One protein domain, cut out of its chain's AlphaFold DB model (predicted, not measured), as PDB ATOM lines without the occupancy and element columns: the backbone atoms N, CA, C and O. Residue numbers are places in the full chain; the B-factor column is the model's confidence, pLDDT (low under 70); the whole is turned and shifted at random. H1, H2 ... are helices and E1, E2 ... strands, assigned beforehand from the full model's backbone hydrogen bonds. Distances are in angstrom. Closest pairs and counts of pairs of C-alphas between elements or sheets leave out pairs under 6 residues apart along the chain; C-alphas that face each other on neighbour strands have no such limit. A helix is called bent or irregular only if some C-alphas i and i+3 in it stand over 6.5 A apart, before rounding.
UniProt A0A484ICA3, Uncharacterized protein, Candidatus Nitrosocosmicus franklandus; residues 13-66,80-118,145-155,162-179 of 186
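AT A GLANCE: This is residues 13 to 66, 80 to 118, 145 to 155 and 162 to 179 of the 186 residues of an uncharacterized protein of Candidatus Nitrosocosmicus franklandus (UniProt A0A484ICA3). A long, strongly twisted sheet curls round H1a, the first arm of one bent helix, while the second arm, H1b, leads away from the sheet until residues 61 to 66 stick out free. The two longest strands, E4 and E6, run side by side as a ribbon along the length of the domain, with the hairpin of E2 and E3 continuing the sheet beyond E4, and with E1 and E5 beside different parts of E6. The printed part has 122 residues with one named helix and six named strands; along the chain E1 comes first, then H1, then the strands E2 to E6; the sheet is branched, with the antiparallel neighbour pairs E1 and E6, E2 and E3, E3 and E4, E4 and E6, and E5 and E6, and the class is mixed, helices and strands. The whole is loose, with a radius of gyration of the C-alphas of 17.7 A, and elongated, spanning 58 by 37 by 24 A.

HOW THE PARTS SIT: E1, residues 22 to 26, is an edge strand, antiparallel to E6, residues 163 to 178, with N 25 and O 175 2.8 A apart. H1, residues 38 to 66, was assigned as one helix by its hydrogen bonds but is bent: C-alphas 47 and 50 are 6.8 A apart, and its arms H1a, residues 38 to 47, and H1b, residues 50 to 66, stand at a steep tilt of 47 degrees. H1a is on the sheet; its closest C-alphas to E3, residues 91 to 97, are those of Leu 41 and Phe 93, 7.1 A apart. H1b only grazes the sheet, with residues 52 to 56. Every O i to N i+4 pair is within hydrogen-bond range in H1a, and 12 of 13 are in H1b. E2, residues 81 to 86, E3 and E4, residues 103 to 115, form a meander, each strand the antiparallel neighbour of the one before; N 83 and O 95 are 2.8 A apart, as are N 96 and O 104. On the other side of E4 from E3 is E6, with N 109 and O 169 2.8 A apart. E5, residues 146 to 151, is antiparallel to E6, with N 149 and O 166 2.9 A apart; E1 and E5 lie on one side of E6, and E4 on the other side.

IN THESE COORDINATES: E1 begins at C-alpha 22 (149.602, 116.307, 94.818). H1a measures 14.3 A and H1b 25.5 A from first to last C-alpha. E2 measures 16.6 A, E3 20.1 A, E4 37.4 A and E5 16.2 A. E6 measures 46.1 A and ends at C-alpha 178 (152.172, 116.788, 91.050).

THE WHOLE: The two farthest C-alphas, of Lys 64 and Asp 117, are 59.8 A apart. Residues 67 to 79, 119 to 144 and 156 to 161 are not printed, and the C-alphas across these cuts are 18.4 A, 25.4 A and 11.6 A apart. The link from E1 to H1 is long. Residues 63 to 66, 116 to 118, 145 to 155 and 162 have pLDDT under 70.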
ATOM      1  N   PHE A  13     136.199 130.538 100.585       91.75
ATOM      2  CA  PHE A  13     137.607 130.286 100.888       91.75
ATOM      3  C   PHE A  13     138.333 129.555  99.755       91.75
ATOM      4  O   PHE A  13     137.750 128.757  99.021       91.75
ATOM      5  N   LYS A  14     139.651 129.769  99.681       94.44
ATOM      6  CA  LYS A  14     140.602 128.978  98.887       94.44
ATOM      7  C   LYS A  14     141.406 128.076  99.833       94.44
ATOM      8  O   LYS A  14     142.482 128.478 100.278       94.44
ATOM      9  N   PRO A  15     140.880 126.912 100.257       94.06
ATOM     10  CA  PRO A  15     141.596 126.044 101.188       94.06
ATOM     11  C   PRO A  15     142.906 125.539 100.579       94.06
ATOM     12  O   PRO A  15     142.943 125.171  99.407       94.06
ATOM     13  N   ASP A  16     143.954 125.419 101.393       95.56
ATOM     14  CA  ASP A  16     145.125 124.636 100.998       95.56
ATOM     15  C   ASP A  16     144.727 123.150 100.914       95.56
ATOM     16  O   ASP A  16     144.135 122.578 101.847       95.56
ATOM     17  N   ILE A  17     144.990 122.537  99.760       96.00
ATOM     18  CA  ILE A  17     144.697 121.130  99.485       96.00
ATOM     19  C   ILE A  17     145.993 120.470  99.034       96.00
ATOM     20  O   ILE A  17     146.468 120.683  97.920       96.00
ATOM     21  N   ARG A  18     146.535 119.617  99.906       95.81
ATOM     22  CA  ARG A  18     147.675 118.742  99.629       95.81
ATOM     23  C   ARG A  18     147.326 117.315 100.006       95.81
ATOM     24  O   ARG A  18     146.816 117.069 101.100       95.81
ATOM     25  N   ILE A  19     147.572 116.378  99.097       94.69
ATOM     26  CA  ILE A  19     147.288 114.953  99.284       94.69
ATOM     27  C   ILE A  19     148.459 114.163  98.699       94.69
ATOM     28  O   ILE A  19     148.610 114.058  97.484       94.69
ATOM     29  N   GLY A  20     149.310 113.621  99.574       92.81
ATOM     30  CA  GLY A  20     150.559 112.987  99.152       92.81
ATOM     31  C   GLY A  20     151.452 113.982  98.409       92.81
ATOM     32  O   GLY A  20     151.750 115.053  98.933       92.81
ATOM     33  N   ASN A  21     151.831 113.634  97.179       93.69
ATOM     34  CA  ASN A  21     152.639 114.487  96.304       93.69
ATOM     35  C   ASN A  21     151.797 115.435  95.441       93.69
ATOM     36  O   ASN A  21     152.351 116.185  94.648       93.69
ATOM     37  N   TYR A  22     150.473 115.414  95.570       95.31
ATOM     38  CA  TYR A  22     149.602 116.307  94.818       95.31
ATOM     39  C   TYR A  22     149.273 117.557  95.629       95.31
ATOM     40  O   TYR A  22     149.026 117.482  96.838       95.31
ATOM     41  N   PHE A  23     149.220 118.704  94.957       96.44
ATOM     42  CA  PHE A  23     148.735 119.953  95.529       96.44
ATOM     43  C   PHE A  23     147.796 120.660  94.557       96.44
ATOM     44  O   PHE A  23     147.981 120.610  93.345       96.44
ATOM     45  N   PHE A  24     146.767 121.299  95.102       96.81
ATOM     46  CA  PHE A  24     145.803 122.052  94.316       96.81
ATOM     47  C   PHE A  24     146.238 123.511  94.221       96.81
ATOM     48  O   PHE A  24     146.388 124.189  95.242       96.81
ATOM     49  N   GLN A  25     146.437 123.992  93.002       97.00
ATOM     50  CA  GLN A  25     146.705 125.389  92.717       97.00
ATOM     51  C   GLN A  25     145.409 126.065  92.282       97.00
ATOM     52  O   GLN A  25     144.903 125.809  91.196       97.00
ATOM     53  N   TRP A  26     144.887 126.942  93.135       96.50
ATOM     54  CA  TRP A  26     143.714 127.754  92.821       96.50
ATOM     55  C   TRP A  26     143.983 128.713  91.666       96.50
ATOM     56  O   TRP A  26     145.071 129.291  91.592       96.50
ATOM     57  N   ASP A  27     142.962 128.956  90.844       92.94
ATOM     58  CA  ASP A  27     142.998 130.083  89.922       92.94
ATOM     59  C   ASP A  27     143.066 131.412  90.699       92.94
ATOM     60  O   ASP A  27     142.459 131.593  91.768       92.94
ATOM     61  N   ALA A  28     143.872 132.341  90.189       79.88
ATOM     62  CA  ALA A  28     144.167 133.594  90.870       79.88
ATOM     63  C   ALA A  28     142.960 134.540  90.875       79.88
ATOM     64  O   ALA A  28     142.745 135.234  91.874       79.88
ATOM     65  N   ASN A  29     142.166 134.528  89.804       84.81
ATOM     66  CA  ASN A  29     141.097 135.497  89.568       84.81
ATOM     67  C   ASN A  29     139.779 135.112  90.257       84.81
ATOM     68  O   ASN A  29     138.904 135.955  90.436       84.81
ATOM     69  N   GLU A  30     139.658 133.861  90.690       81.12
ATOM     70  CA  GLU A  30     138.402 133.298  91.186       81.12
ATOM     71  C   GLU A  30     138.159 133.541  92.682       81.12
ATOM     72  O   GLU A  30     139.091 133.759  93.459       81.12
ATOM     73  N   LEU A  31     136.894 133.523  93.114       77.19
ATOM     74  CA  LEU A  31     136.503 133.916  94.480       77.19
ATOM     75  C   LEU A  31     136.800 132.840  95.546       77.19
ATOM     76  O   LEU A  31     136.967 133.181  96.716       77.19
ATOM     77  N   GLY A  32     136.941 131.570  95.154       87.00
ATOM     78  CA  GLY A  32     137.037 130.411  96.053       87.00
ATOM     79  C   GLY A  32     135.730 129.612  96.092       87.00
ATOM     80  O   GLY A  32     134.886 129.764  95.213       87.00
ATOM     81  N   ILE A  33     135.554 128.755  97.098       93.12
ATOM     82  CA  ILE A  33     134.347 127.925  97.269       93.12
ATOM     83  C   ILE A  33     133.740 128.089  98.657       93.12
ATOM     84  O   ILE A  33     134.422 128.519  99.591       93.12
ATOM     85  N   ASP A  34     132.467 127.722  98.797       93.62
ATOM     86  CA  ASP A  34     131.779 127.767 100.084       93.62
ATOM     87  C   ASP A  34     132.437 126.814 101.100       93.62
ATOM     88  O   ASP A  34     132.868 125.706 100.768       93.62
ATOM     89  N   VAL A  35     132.521 127.223 102.367       94.31
ATOM     90  CA  VAL A  35     133.155 126.436 103.435       94.31
ATOM     91  C   VAL A  35     132.561 125.029 103.587       94.31
ATOM     92  O   VAL A  35     133.282 124.084 103.922       94.31
ATOM     93  N   HIS A  36     131.268 124.858 103.307       95.06
ATOM     94  CA  HIS A  36     130.575 123.575 103.379       95.06
ATOM     95  C   HIS A  36     130.940 122.645 102.211       95.06
ATOM     96  O   HIS A  36     130.920 121.420 102.359       95.06
ATOM     97  N   GLU A  37     131.363 123.212 101.083       95.06
ATOM     98  CA  GLU A  37     131.786 122.487  99.884       95.06
ATOM     99  C   GLU A  37     133.215 121.923 100.004       95.06
ATOM    100  O   GLU A  37     133.540 120.897  99.400       95.06
ATOM    101  N   ILE A  38     134.072 122.548 100.823       95.50
ATOM    102  CA  ILE A  38     135.514 122.245 100.920       95.50
ATOM    103  C   ILE A  38     135.793 120.762 101.170       95.50
ATOM    104  O   ILE A  38     136.640 120.158 100.507       95.50
ATOM    105  N   ASN A  39     135.107 120.160 102.143       96.81
ATOM    106  CA  ASN A  39     135.341 118.759 102.492       96.81
ATOM    107  C   ASN A  39     134.931 117.821 101.356       96.81
ATOM    108  O   ASN A  39     135.580 116.796 101.142       96.81
ATOM    109  N   HIS A  40     133.889 118.181 100.607       97.50
ATOM    110  CA  HIS A  40     133.446 117.401  99.465       97.50
ATOM    111  C   HIS A  40     134.465 117.472  98.325       97.50
ATOM    112  O   HIS A  40     134.881 116.422  97.836       97.50
ATOM    113  N   LEU A  41     134.966 118.667  97.986       96.94
ATOM    114  CA  LEU A  41     136.032 118.829  96.991       96.94
ATOM    115  C   LEU A  41     137.301 118.057  97.387       96.94
ATOM    116  O   LEU A  41     137.842 117.295  96.589       96.94
ATOM    117  N   LYS A  42     137.752 118.176  98.645       97.00
ATOM    118  CA  LYS A  42     138.916 117.426  99.153       97.00
ATOM    119  C   LYS A  42     138.728 115.915  99.026       97.00
ATOM    120  O   LYS A  42     139.662 115.202  98.661       97.00
ATOM    121  N   ASN A  43     137.533 115.417  99.336       97.62
ATOM    122  CA  ASN A  43     137.215 113.998  99.208       97.62
ATOM    123  C   ASN A  43     137.160 113.556  97.746       97.62
ATOM    124  O   ASN A  43     137.665 112.479  97.438       97.62
ATOM    125  N   PHE A  44     136.606 114.381  96.856       97.31
ATOM    126  CA  PHE A  44     136.595 114.116  95.423       97.31
ATOM    127  C   PHE A  44     138.023 113.994  94.872       97.31
ATOM    128  O   PHE A  44     138.362 112.959  94.301       97.31
ATOM    129  N   ILE A  45     138.901 114.962  95.163       96.94
ATOM    130  CA  ILE A  45     140.320 114.905  94.770       96.94
ATOM    131  C   ILE A  45     140.992 113.650  95.351       96.94
ATOM    132  O   ILE A  45     141.692 112.929  94.645       96.94
ATOM    133  N   ARG A  46     140.746 113.318  96.627       97.12
ATOM    134  CA  ARG A  46     141.325 112.111  97.242       97.12
ATOM    135  C   ARG A  46     140.917 110.825  96.514       97.12
ATOM    136  O   ARG A  46     141.754 109.945  96.349       97.12
ATOM    137  N   LYS A  47     139.649 110.708  96.103       96.56
ATOM    138  CA  LYS A  47     139.143 109.541  95.360       96.56
ATOM    139  C   LYS A  47     139.749 109.442  93.962       96.56
ATOM    140  O   LYS A  47     139.905 108.335  93.457       96.56
ATOM    141  N   ILE A  48     140.060 110.581  93.342       94.94
ATOM    142  CA  ILE A  48     140.472 110.628  91.941       94.94
ATOM    143  C   ILE A  48     141.969 110.432  91.733       94.94
ATOM    144  O   ILE A  48     142.363 109.945  90.682       94.94
ATOM    145  N   ILE A  49     142.798 110.727  92.738       95.00
ATOM    146  CA  ILE A  49     144.257 110.545  92.665       95.00
ATOM    147  C   ILE A  49     144.661 109.131  92.203       95.00
ATOM    148  O   ILE A  49     145.404 109.038  91.229       95.00
ATOM    149  N   PRO A  50     144.143 108.024  92.775       93.69
ATOM    150  CA  PRO A  50     144.492 106.686  92.291       93.69
ATOM    151  C   PRO A  50     144.102 106.441  90.825       93.69
ATOM    152  O   PRO A  50     144.798 105.729  90.102       93.69
ATOM    153  N   VAL A  51     142.994 107.037  90.367       90.69
ATOM    154  CA  VAL A  51     142.529 106.938  88.974       90.69
ATOM    155  C   VAL A  51     143.444 107.743  88.049       90.69
ATOM    156  O   VAL A  51     143.818 107.261  86.982       90.69
ATOM    157  N   LEU A  52     143.850 108.940  88.481       90.88
ATOM    158  CA  LEU A  52     144.806 109.787  87.776       90.88
ATOM    159  C   LEU A  52     146.146 109.080  87.593       90.88
ATOM    160  O   LEU A  52     146.667 109.055  86.485       90.88
ATOM    161  N   GLU A  53     146.689 108.470  88.645       91.38
ATOM    162  CA  GLU A  53     147.960 107.741  88.577       91.38
ATOM    163  C   GLU A  53     147.915 106.617  87.533       91.38
ATOM    164  O   GLU A  53     148.820 106.498  86.705       91.38
ATOM    165  N   GLN A  54     146.829 105.838  87.508       90.00
ATOM    166  CA  GLN A  54     146.626 104.798  86.496       90.00
ATOM    167  C   GLN A  54     146.507 105.386  85.086       90.00
ATOM    168  O   GLN A  54     147.119 104.873  84.148       90.00
ATOM    169  N   TYR A  55     145.757 106.478  84.932       87.12
ATOM    170  CA  TYR A  55     145.574 107.144  83.645       87.12
ATOM    171  C   TYR A  55     146.886 107.738  83.104       87.12
ATOM    172  O   TYR A  55     147.193 107.576  81.925       87.12
ATOM    173  N   MET A  56     147.725 108.327  83.962       84.75
ATOM    174  CA  MET A  56     149.038 108.847  83.562       84.75
ATOM    175  C   MET A  56     149.980 107.744  83.075       84.75
ATOM    176  O   MET A  56     150.716 107.948  82.108       84.75
ATOM    177  N   ILE A  57     149.947 106.560  83.694       87.38
ATOM    178  CA  ILE A  57     150.716 105.399  83.218       87.38
ATOM    179  C   ILE A  57     150.255 104.990  81.812       87.38
ATOM    180  O   ILE A  57     151.090 104.689  80.956       87.38
ATOM    181  N   LEU A  58     148.943 104.997  81.552       84.81
ATOM    182  CA  LEU A  58     148.396 104.695  80.226       84.81
ATOM    183  C   LEU A  58     148.884 105.703  79.179       84.81
ATOM    184  O   LEU A  58     149.450 105.281  78.170       84.81
ATOM    185  N   LEU A  59     148.777 107.007  79.460       80.94
ATOM    186  CA  LEU A  59     149.249 108.067  78.559       80.94
ATOM    187  C   LEU A  59     150.747 107.938  78.238       80.94
ATOM    188  O   LEU A  59     151.165 108.052  77.085       80.94
ATOM    189  N   GLN A  60     151.580 107.653  79.242       81.50
ATOM    190  CA  GLN A  60     153.022 107.472  79.040       81.50
ATOM    191  C   GLN A  60     153.354 106.251  78.173       81.50
ATOM    192  O   GLN A  60     154.325 106.275  77.415       81.50
ATOM    193  N   ASN A  61     152.571 105.178  78.285       80.44
ATOM    194  CA  ASN A  61     152.771 103.965  77.501       80.44
ATOM    195  C   ASN A  61     152.311 104.124  76.046       80.44
ATOM    196  O   ASN A  61     152.909 103.512  75.162       80.44
ATOM    197  N   GLU A  62     151.279 104.928  75.791       74.62
ATOM    198  CA  GLU A  62     150.829 105.261  74.433       74.62
ATOM    199  C   GLU A  62     151.886 106.081  73.683       74.62
ATOM    200  O   GLU A  62     152.287 105.686  72.588       74.62
ATOM    201  N   ASN A  63     152.445 107.116  74.320       68.69
ATOM    202  CA  ASN A  63     153.496 107.947  73.718       68.69
ATOM    203  C   ASN A  63     154.725 107.123  73.273       68.69
ATOM    204  O   ASN A  63     155.279 107.353  72.203       68.69
ATOM    205  N   LYS A  64     155.122 106.100  74.044       68.94
ATOM    206  CA  LYS A  64     156.258 105.220  73.693       68.94
ATOM    207  C   LYS A  64     155.993 104.316  72.485       68.94
ATOM    208  O   LYS A  64     156.937 103.884  71.828       68.94
ATOM    209  N   LYS A  65     154.731 103.970  72.207       64.31
ATOM    210  CA  LYS A  65     154.365 103.112  71.065       64.31
ATOM    211  C   LYS A  65     154.339 103.896  69.754       64.31
ATOM    212  O   LYS A  65     154.711 103.341  68.722       64.31
ATOM    213  N   GLU A  66     153.952 105.169  69.805       60.62
ATOM    214  CA  GLU A  66     153.959 106.068  68.644       60.62
ATOM    215  C   GLU A  66     155.382 106.356  68.134       60.62
ATOM    216  O   GLU A  66     155.586 106.476  66.928       60.62
ATOM    217  N   GLN A  80     139.954 113.331  76.060       78.25
ATOM    218  CA  GLN A  80     139.834 114.135  77.267       78.25
ATOM    219  C   GLN A  80     138.956 113.369  78.256       78.25
ATOM    220  O   GLN A  80     137.859 112.922  77.908       78.25
ATOM    221  N   LEU A  81     139.445 113.171  79.479       87.19
ATOM    222  CA  LEU A  81     138.670 112.509  80.524       87.19
ATOM    223  C   LEU A  81     137.965 113.575  81.357       87.19
ATOM    224  O   LEU A  81     138.618 114.435  81.940       87.19
ATOM    225  N   CYS A  82     136.639 113.498  81.434       92.06
ATOM    226  CA  CYS A  82     135.828 114.336  82.309       92.06
ATOM    227  C   CYS A  82     135.167 113.461  83.375       92.06
ATOM    228  O   CYS A  82     134.427 112.533  83.047       92.06
ATOM    229  N   ILE A  83     135.393 113.779  84.647       94.75
ATOM    230  CA  ILE A  83     134.746 113.112  85.780       94.75
ATOM    231  C   ILE A  83     133.943 114.143  86.559       94.75
ATOM    232  O   ILE A  83     134.456 115.207  86.893       94.75
ATOM    233  N   LYS A  84     132.681 113.826  86.851       95.88
ATOM    234  CA  LYS A  84     131.742 114.711  87.546       95.88
ATOM    235  C   LYS A  84     131.301 114.081  88.867       95.88
ATOM    236  O   LYS A  84     130.739 112.989  88.859       95.88
ATOM    237  N   GLU A  85     131.511 114.784  89.976       97.31
ATOM    238  CA  GLU A  85     131.039 114.415  91.318       97.31
ATOM    239  C   GLU A  85     129.955 115.408  91.753       97.31
ATOM    240  O   GLU A  85     130.162 116.622  91.779       97.31
ATOM    241  N   LYS A  86     128.768 114.901  92.087       97.38
ATOM    242  CA  LYS A  86     127.634 115.731  92.498       97.38
ATOM    243  C   LYS A  86     127.724 116.050  93.995       97.38
ATOM    244  O   LYS A  86     127.697 115.126  94.806       97.38
ATOM    245  N   TYR A  87     127.753 117.336  94.348       96.25
ATOM    246  CA  TYR A  87     127.693 117.785  95.744       96.25
ATOM    247  C   TYR A  87     126.250 117.786  96.254       96.25
ATOM    248  O   TYR A  87     125.931 117.121  97.238       96.25
ATOM    249  N   ASP A  88     125.362 118.484  95.545       95.94
ATOM    250  CA  ASP A  88     123.938 118.552  95.867       95.94
ATOM    251  C   ASP A  88     123.073 118.632  94.594       95.94
ATOM    252  O   ASP A  88     123.504 118.274  93.498       95.94
ATOM    253  N   LYS A  89     121.802 119.040  94.711       94.31
ATOM    254  CA  LYS A  89     120.889 119.131  93.557       94.31
ATOM    255  C   LYS A  89     121.312 120.172  92.514       94.31
ATOM    256  O   LYS A  89     120.882 120.035  91.372       94.31
ATOM    257  N   ARG A  90     122.084 121.187  92.898       94.12
ATOM    258  CA  ARG A  90     122.473 122.325  92.060       94.12
ATOM    259  C   ARG A  90     123.952 122.302  91.713       94.12
ATOM    260  O   ARG A  90     124.298 122.669  90.601       94.12
ATOM    261  N   ILE A  91     124.800 121.864  92.630       95.62
ATOM    262  CA  ILE A  91     126.245 122.019  92.535       95.62
ATOM    263  C   ILE A  91     126.901 120.677  92.230       95.62
ATOM    264  O   ILE A  91     126.587 119.641  92.826       95.62
ATOM    265  N   SER A  92     127.838 120.700  91.292       97.31
ATOM    266  CA  SER A  92     128.712 119.580  90.956       97.31
ATOM    267  C   SER A  92     130.152 120.056  90.812       97.31
ATOM    268  O   SER A  92     130.403 121.178  90.382       97.31
ATOM    269  N   PHE A  93     131.100 119.183  91.126       97.56
ATOM    270  CA  PHE A  93     132.507 119.375  90.804       97.56
ATOM    271  C   PHE A  93     132.856 118.560  89.574       97.56
ATOM    272  O   PHE A  93     132.440 117.409  89.445       97.56
ATOM    273  N   LEU A  94     133.626 119.154  88.674       96.19
ATOM    274  CA  LEU A  94     134.141 118.477  87.496       96.19
ATOM    275  C   LEU A  94     135.656 118.459  87.561       96.19
ATOM    276  O   LEU A  94     136.269 119.442  87.963       96.19
ATOM    277  N   MET A  95     136.240 117.351  87.133       96.00
ATOM    278  CA  MET A  95     137.657 117.223  86.847       96.00
ATOM    279  C   MET A  95     137.812 116.917  85.362       96.00
ATOM    280  O   MET A  95     137.203 115.969  84.868       96.00
ATOM    281  N   PHE A  96     138.650 117.687  84.678       94.19
ATOM    282  CA  PHE A  96     139.034 117.463  83.292       94.19
ATOM    283  C   PHE A  96     140.517 117.133  83.220       94.19
ATOM    284  O   PHE A  96     141.326 117.816  83.843       94.19
ATOM    285  N   ILE A  97     140.864 116.109  82.447       91.81
ATOM    286  CA  ILE A  97     142.248 115.772  82.124       91.81
ATOM    287  C   ILE A  97     142.433 115.944  80.628       91.81
ATOM    288  O   ILE A  97     141.687 115.364  79.830       91.81
ATOM    289  N   ASP A  98     143.423 116.745  80.262       88.56
ATOM    290  CA  ASP A  98     143.774 116.953  78.871       88.56
ATOM    291  C   ASP A  98     144.688 115.841  78.329       88.56
ATOM    292  O   ASP A  98     145.123 114.912  79.009       88.56
ATOM    293  N   SER A  99     145.004 115.972  77.050       82.12
ATOM    294  CA  SER A  99     145.860 115.043  76.324       82.12
ATOM    295  C   SER A  99     147.335 115.010  76.754       82.12
ATOM    296  O   SER A  99     148.075 114.121  76.327       82.12
ATOM    297  N   GLN A 100     147.772 116.003  77.530       84.06
ATOM    298  CA  GLN A 100     149.120 116.138  78.083       84.06
ATOM    299  C   GLN A 100     149.177 115.695  79.553       84.06
ATOM    300  O   GLN A 100     150.262 115.560  80.117       84.06
ATOM    301  N   GLY A 101     148.018 115.421  80.155       86.06
ATOM    302  CA  GLY A 101     147.857 115.026  81.545       86.06
ATOM    303  C   GLY A 101     147.617 116.187  82.514       86.06
ATOM    304  O   GLY A 101     147.555 115.951  83.724       86.06
ATOM    305  N   SER A 102     147.455 117.417  82.021       91.19
ATOM    306  CA  SER A 102     147.067 118.564  82.850       91.19
ATOM    307  C   SER A 102     145.666 118.324  83.406       91.19
ATOM    308  O   SER A 102     144.780 117.858  82.684       91.19
ATOM    309  N   THR A 103     145.469 118.594  84.698       95.00
ATOM    310  CA  THR A 103     144.253 118.202  85.425       95.00
ATOM    311  C   THR A 103     143.573 119.420  86.042       95.00
ATOM    312  O   THR A 103     144.014 119.929  87.071       95.00
ATOM    313  N   PHE A 104     142.462 119.853  85.455       95.50
ATOM    314  CA  PHE A 104     141.717 121.047  85.858       95.50
ATOM    315  C   PHE A 104     140.445 120.690  86.614       95.50
ATOM    316  O   PHE A 104     139.783 119.702  86.299       95.50
ATOM    317  N   PHE A 105     140.071 121.524  87.580       96.69
ATOM    318  CA  PHE A 105     138.835 121.374  88.336       96.69
ATOM    319  C   PHE A 105     137.907 122.558  88.122       96.69
ATOM    320  O   PHE A 105     138.346 123.704  88.124       96.69
ATOM    321  N   TYR A 106     136.614 122.269  88.018       95.94
ATOM    322  CA  TYR A 106     135.556 123.260  87.875       95.94
ATOM    323  C   TYR A 106     134.471 123.039  88.925       95.94
ATOM    324  O   TYR A 106     134.190 121.900  89.315       95.94
ATOM    325  N   ARG A 107     133.819 124.125  89.334       95.69
ATOM    326  CA  ARG A 107     132.533 124.095  90.033       95.69
ATOM    327  C   ARG A 107     131.450 124.433  89.024       95.69
ATOM    328  O   ARG A 107     131.530 125.450  88.347       95.69
ATOM    329  N   GLU A 108     130.444 123.584  88.927       95.12
ATOM    330  CA  GLU A 108     129.276 123.805  88.085       95.12
ATOM    331  C   GLU A 108     128.047 123.996  88.961       95.12
ATOM    332  O   GLU A 108     127.780 123.181  89.845       95.12
ATOM    333  N   GLU A 109     127.292 125.055  88.693       94.50
ATOM    334  CA  GLU A 109     126.031 125.353  89.355       94.50
ATOM    335  C   GLU A 109     124.879 125.355  88.355       94.50
ATOM    336  O   GLU A 109     124.904 126.036  87.331       94.50
ATOM    337  N   THR A 110     123.843 124.591  88.681       93.25
ATOM    338  CA  THR A 110     122.567 124.597  87.980       93.25
ATOM    339  C   THR A 110     121.651 125.660  88.577       93.25
ATOM    340  O   THR A 110     121.190 125.548  89.718       93.25
ATOM    341  N   CYS A 111     121.309 126.639  87.750       88.38
ATOM    342  CA  CYS A 111     120.352 127.696  88.022       88.38
ATOM    343  C   CYS A 111     119.047 127.448  87.254       88.38
ATOM    344  O   CYS A 111     119.035 126.838  86.184       88.38
ATOM    345  N   TYR A 112     117.937 127.948  87.793       85.19
ATOM    346  CA  TYR A 112     116.633 127.880  87.142       85.19
ATOM    347  C   TYR A 112     116.064 129.287  87.010       85.19
ATOM    348  O   TYR A 112     115.895 129.985  88.012       85.19
ATOM    349  N   LEU A 113     115.764 129.697  85.783       82.06
ATOM    350  CA  LEU A 113     115.103 130.960  85.489       82.06
ATOM    351  C   LEU A 113     113.619 130.687  85.255       82.06
ATOM    352  O   LEU A 113     113.251 129.838  84.442       82.06
ATOM    353  N   ILE A 114     112.768 131.408  85.982       77.44
ATOM    354  CA  ILE A 114     111.319 131.393  85.779       77.44
ATOM    355  C   ILE A 114     110.979 132.652  84.987       77.44
ATOM    356  O   ILE A 114     110.985 133.751  85.540       77.44
ATOM    357  N   THR A 115     110.693 132.508  83.697       72.88
ATOM    358  CA  THR A 115     110.231 133.628  82.870       72.88
ATOM    359  C   THR A 115     108.718 133.763  83.002       72.88
ATOM    360  O   THR A 115     107.959 132.842  82.700       72.88
ATOM    361  N   GLY A 116     108.293 134.915  83.528       59.66
ATOM    362  CA  GLY A 116     106.903 135.206  83.875       59.66
ATOM    363  C   GLY A 116     106.068 135.846  82.772       59.66
ATOM    364  O   GLY A 116     104.876 135.994  82.986       59.66
ATOM    365  N   ASP A 117     106.644 136.196  81.620       56.94
ATOM    366  CA  ASP A 117     105.911 136.818  80.516       56.94
ATOM    367  C   ASP A 117     106.566 136.522  79.162       56.94
ATOM    368  O   ASP A 117     107.789 136.522  79.016       56.94
ATOM    369  N   LYS A 118     105.730 136.284  78.146       54.62
ATOM    370  CA  LYS A 118     106.111 135.877  76.778       54.62
ATOM    371  C   LYS A 118     106.899 136.936  75.977       54.62
ATOM    372  O   LYS A 118     107.163 136.704  74.801       54.62
ATOM    373  N   SER A 145     131.505 129.700  80.884       49.53
ATOM    374  CA  SER A 145     130.477 129.294  79.909       49.53
ATOM    375  C   SER A 145     129.111 129.096  80.568       49.53
ATOM    376  O   SER A 145     128.997 128.532  81.658       49.53
ATOM    377  N   ILE A 146     128.066 129.576  79.887       51.81
ATOM    378  CA  ILE A 146     126.658 129.444  80.280       51.81
ATOM    379  C   ILE A 146     125.973 128.533  79.260       51.81
ATOM    380  O   ILE A 146     125.929 128.867  78.075       51.81
ATOM    381  N   ILE A 147     125.421 127.403  79.707       55.00
ATOM    382  CA  ILE A 147     124.680 126.469  78.844       55.00
ATOM    383  C   ILE A 147     123.205 126.474  79.247       55.00
ATOM    384  O   ILE A 147     122.879 126.240  80.409       55.00
ATOM    385  N   ASN A 148     122.308 126.734  78.291       44.19
ATOM    386  CA  ASN A 148     120.862 126.807  78.512       44.19
ATOM    387  C   ASN A 148     120.145 125.604  77.892       44.19
ATOM    388  O   ASN A 148     120.284 125.347  76.698       44.19
ATOM    389  N   TYR A 149     119.305 124.937  78.680       47.88
ATOM    390  CA  TYR A 149     118.400 123.887  78.222       47.88
ATOM    391  C   TYR A 149     116.956 124.318  78.498       47.88
ATOM    392  O   TYR A 149     116.527 124.426  79.650       47.88
ATOM    393  N   GLY A 150     116.204 124.598  77.434       45.00
ATOM    394  CA  GLY A 150     114.775 124.884  77.523       45.00
ATOM    395  C   GLY A 150     113.972 123.588  77.505       45.00
ATOM    396  O   GLY A 150     113.962 122.897  76.491       45.00
ATOM    397  N   TYR A 151     113.283 123.272  78.601       49.47
ATOM    398  CA  TYR A 151     112.250 122.237  78.618       49.47
ATOM    399  C   TYR A 151     110.884 122.918  78.701       49.47
ATOM    400  O   TYR A 151     110.589 123.634  79.656       49.47
ATOM    401  N   SER A 152     110.059 122.717  77.675       49.12
ATOM    402  CA  SER A 152     108.647 123.088  77.715       49.12
ATOM    403  C   SER A 152     107.873 121.853  78.143       49.12
ATOM    404  O   SER A 152     107.634 120.970  77.322       49.12
ATOM    405  N   ASP A 153     107.524 121.770  79.426       49.59
ATOM    406  CA  ASP A 153     106.669 120.692  79.917       49.59
ATOM    407  C   ASP A 153     105.268 120.892  79.326       49.59
ATOM    408  O   ASP A 153     104.591 121.891  79.580       49.59
ATOM    409  N   GLY A 154     104.892 119.997  78.418       46.88
ATOM    410  CA  GLY A 154     103.630 120.042  77.697       46.88
ATOM    411  C   GLY A 154     102.534 119.386  78.514       46.88
ATOM    412  O   GLY A 154     102.122 118.286  78.166       46.88
ATOM    413  N   ASP A 155     102.061 120.047  79.572       44.06
ATOM    414  CA  ASP A 155     100.835 119.626  80.253       44.06
ATOM    415  C   ASP A 155      99.725 120.665  80.054       44.06
ATOM    416  O   ASP A 155      99.797 121.832  80.453       44.06
ATOM    417  N   ARG A 162     104.474 129.374  82.728       61.31
ATOM    418  CA  ARG A 162     105.804 129.643  83.259       61.31
ATOM    419  C   ARG A 162     106.757 128.678  82.584       61.31
ATOM    420  O   ARG A 162     106.738 127.484  82.864       61.31
ATOM    421  N   THR A 163     107.583 129.196  81.687       71.25
ATOM    422  CA  THR A 163     108.700 128.427  81.147       71.25
ATOM    423  C   THR A 163     109.798 128.377  82.205       71.25
ATOM    424  O   THR A 163     110.220 129.417  82.716       71.25
ATOM    425  N   LEU A 164     110.241 127.169  82.552       75.94
ATOM    426  CA  LEU A 164     111.402 126.957  83.407       75.94
ATOM    427  C   LEU A 164     112.620 126.738  82.507       75.94
ATOM    428  O   LEU A 164     112.727 125.716  81.832       75.94
ATOM    429  N   ILE A 165     113.534 127.701  82.483       80.94
ATOM    430  CA  ILE A 165     114.797 127.570  81.754       80.94
ATOM    431  C   ILE A 165     115.843 127.064  82.744       80.94
ATOM    432  O   ILE A 165     116.073 127.694  83.779       80.94
ATOM    433  N   LYS A 166     116.462 125.920  82.442       85.50
ATOM    434  CA  LYS A 166     117.597 125.402  83.210       85.50
ATOM    435  C   LYS A 166     118.885 125.942  82.596       85.50
ATOM    436  O   LYS A 166     119.103 125.791  81.395       85.50
ATOM    437  N   THR A 167     119.742 126.514  83.429       87.25
ATOM    438  CA  THR A 167     121.036 127.067  83.029       87.25
ATOM    439  C   THR A 167     122.142 126.450  83.871       87.25
ATOM    440  O   THR A 167     121.983 126.312  85.080       87.25
ATOM    441  N   GLU A 168     123.262 126.092  83.255       88.62
ATOM    442  CA  GLU A 168     124.456 125.601  83.946       88.62
ATOM    443  C   GLU A 168     125.581 126.622  83.792       88.62
ATOM    444  O   GLU A 168     125.882 127.057  82.677       88.62
ATOM    445  N   VAL A 169     126.175 127.022  84.917       91.38
ATOM    446  CA  VAL A 169     127.303 127.956  84.978       91.38
ATOM    447  C   VAL A 169     128.514 127.207  85.508       91.38
ATOM    448  O   VAL A 169     128.412 126.542  86.539       91.38
ATOM    449  N   LYS A 170     129.647 127.305  84.813       92.31
ATOM    450  CA  LYS A 170     130.909 126.658  85.194       92.31
ATOM    451  C   LYS A 170     131.952 127.700  85.566       92.31
ATOM    452  O   LYS A 170     132.157 128.627  84.793       92.31
ATOM    453  N   TRP A 171     132.630 127.482  86.688       92.69
ATOM    454  CA  TRP A 171     133.746 128.298  87.166       92.69
ATOM    455  C   TRP A 171     134.987 127.430  87.275       92.69
ATOM    456  O   TRP A 171     134.933 126.348  87.877       92.69
ATOM    457  N   LEU A 172     136.095 127.887  86.700       94.06
ATOM    458  CA  LEU A 172     137.391 127.250  86.893       94.06
ATOM    459  C   LEU A 172     137.794 127.416  88.362       94.06
ATOM    460  O   LEU A 172     137.788 128.511  88.899       94.06
ATOM    461  N   LEU A 173     138.128 126.330  89.051       95.69
ATOM    462  CA  LEU A 173     138.632 126.415  90.426       95.69
ATOM    463  C   LEU A 173     140.152 126.492  90.452       95.69
ATOM    464  O   LEU A 173     140.726 127.189  91.289       95.69
ATOM    465  N   GLY A 174     140.802 125.736  89.572       96.12
ATOM    466  CA  GLY A 174     142.247 125.606  89.555       96.12
ATOM    467  C   GLY A 174     142.721 124.290  88.956       96.12
ATOM    468  O   GLY A 174     141.955 123.544  88.341       96.12
ATOM    469  N   GLU A 175     143.998 124.005  89.171       96.44
ATOM    470  CA  GLU A 175     144.705 122.853  88.626       96.44
ATOM    471  C   GLU A 175     145.253 121.965  89.748       96.44
ATOM    472  O   GLU A 175     145.714 122.442  90.788       96.44
ATOM    473  N   LEU A 176     145.212 120.648  89.551       96.88
ATOM    474  CA  LEU A 176     145.867 119.690  90.432       96.88
ATOM    475  C   LEU A 176     147.256 119.356  89.888       96.88
ATOM    476  O   LEU A 176     147.396 118.718  88.848       96.88
ATOM    477  N   LEU A 177     148.282 119.736  90.642       95.50
ATOM    478  CA  LEU A 177     149.678 119.577  90.262       95.50
ATOM    479  C   LEU A 177     150.356 118.462  91.053       95.50
ATOM    480  O   LEU A 177     150.040 118.221  92.219       95.50
ATOM    481  N   PHE A 178     151.329 117.803  90.421       93.12
ATOM    482  CA  PHE A 178     152.172 116.788  91.050       93.12
ATOM    483  C   PHE A 178     153.553 117.355  91.391       93.12
ATOM    484  O   PHE A 178     154.321 117.752  90.511       93.12
ATOM    485  N   ASP A 179     153.895 117.345  92.673       92.06
ATOM    486  CA  ASP A 179     155.212 117.708  93.173       92.06
ATOM    487  C   ASP A 179     156.181 116.527  93.018       92.06
ATOM    488  O   ASP A 179     156.093 115.514  93.712       92.06
TER     489      ASP A 179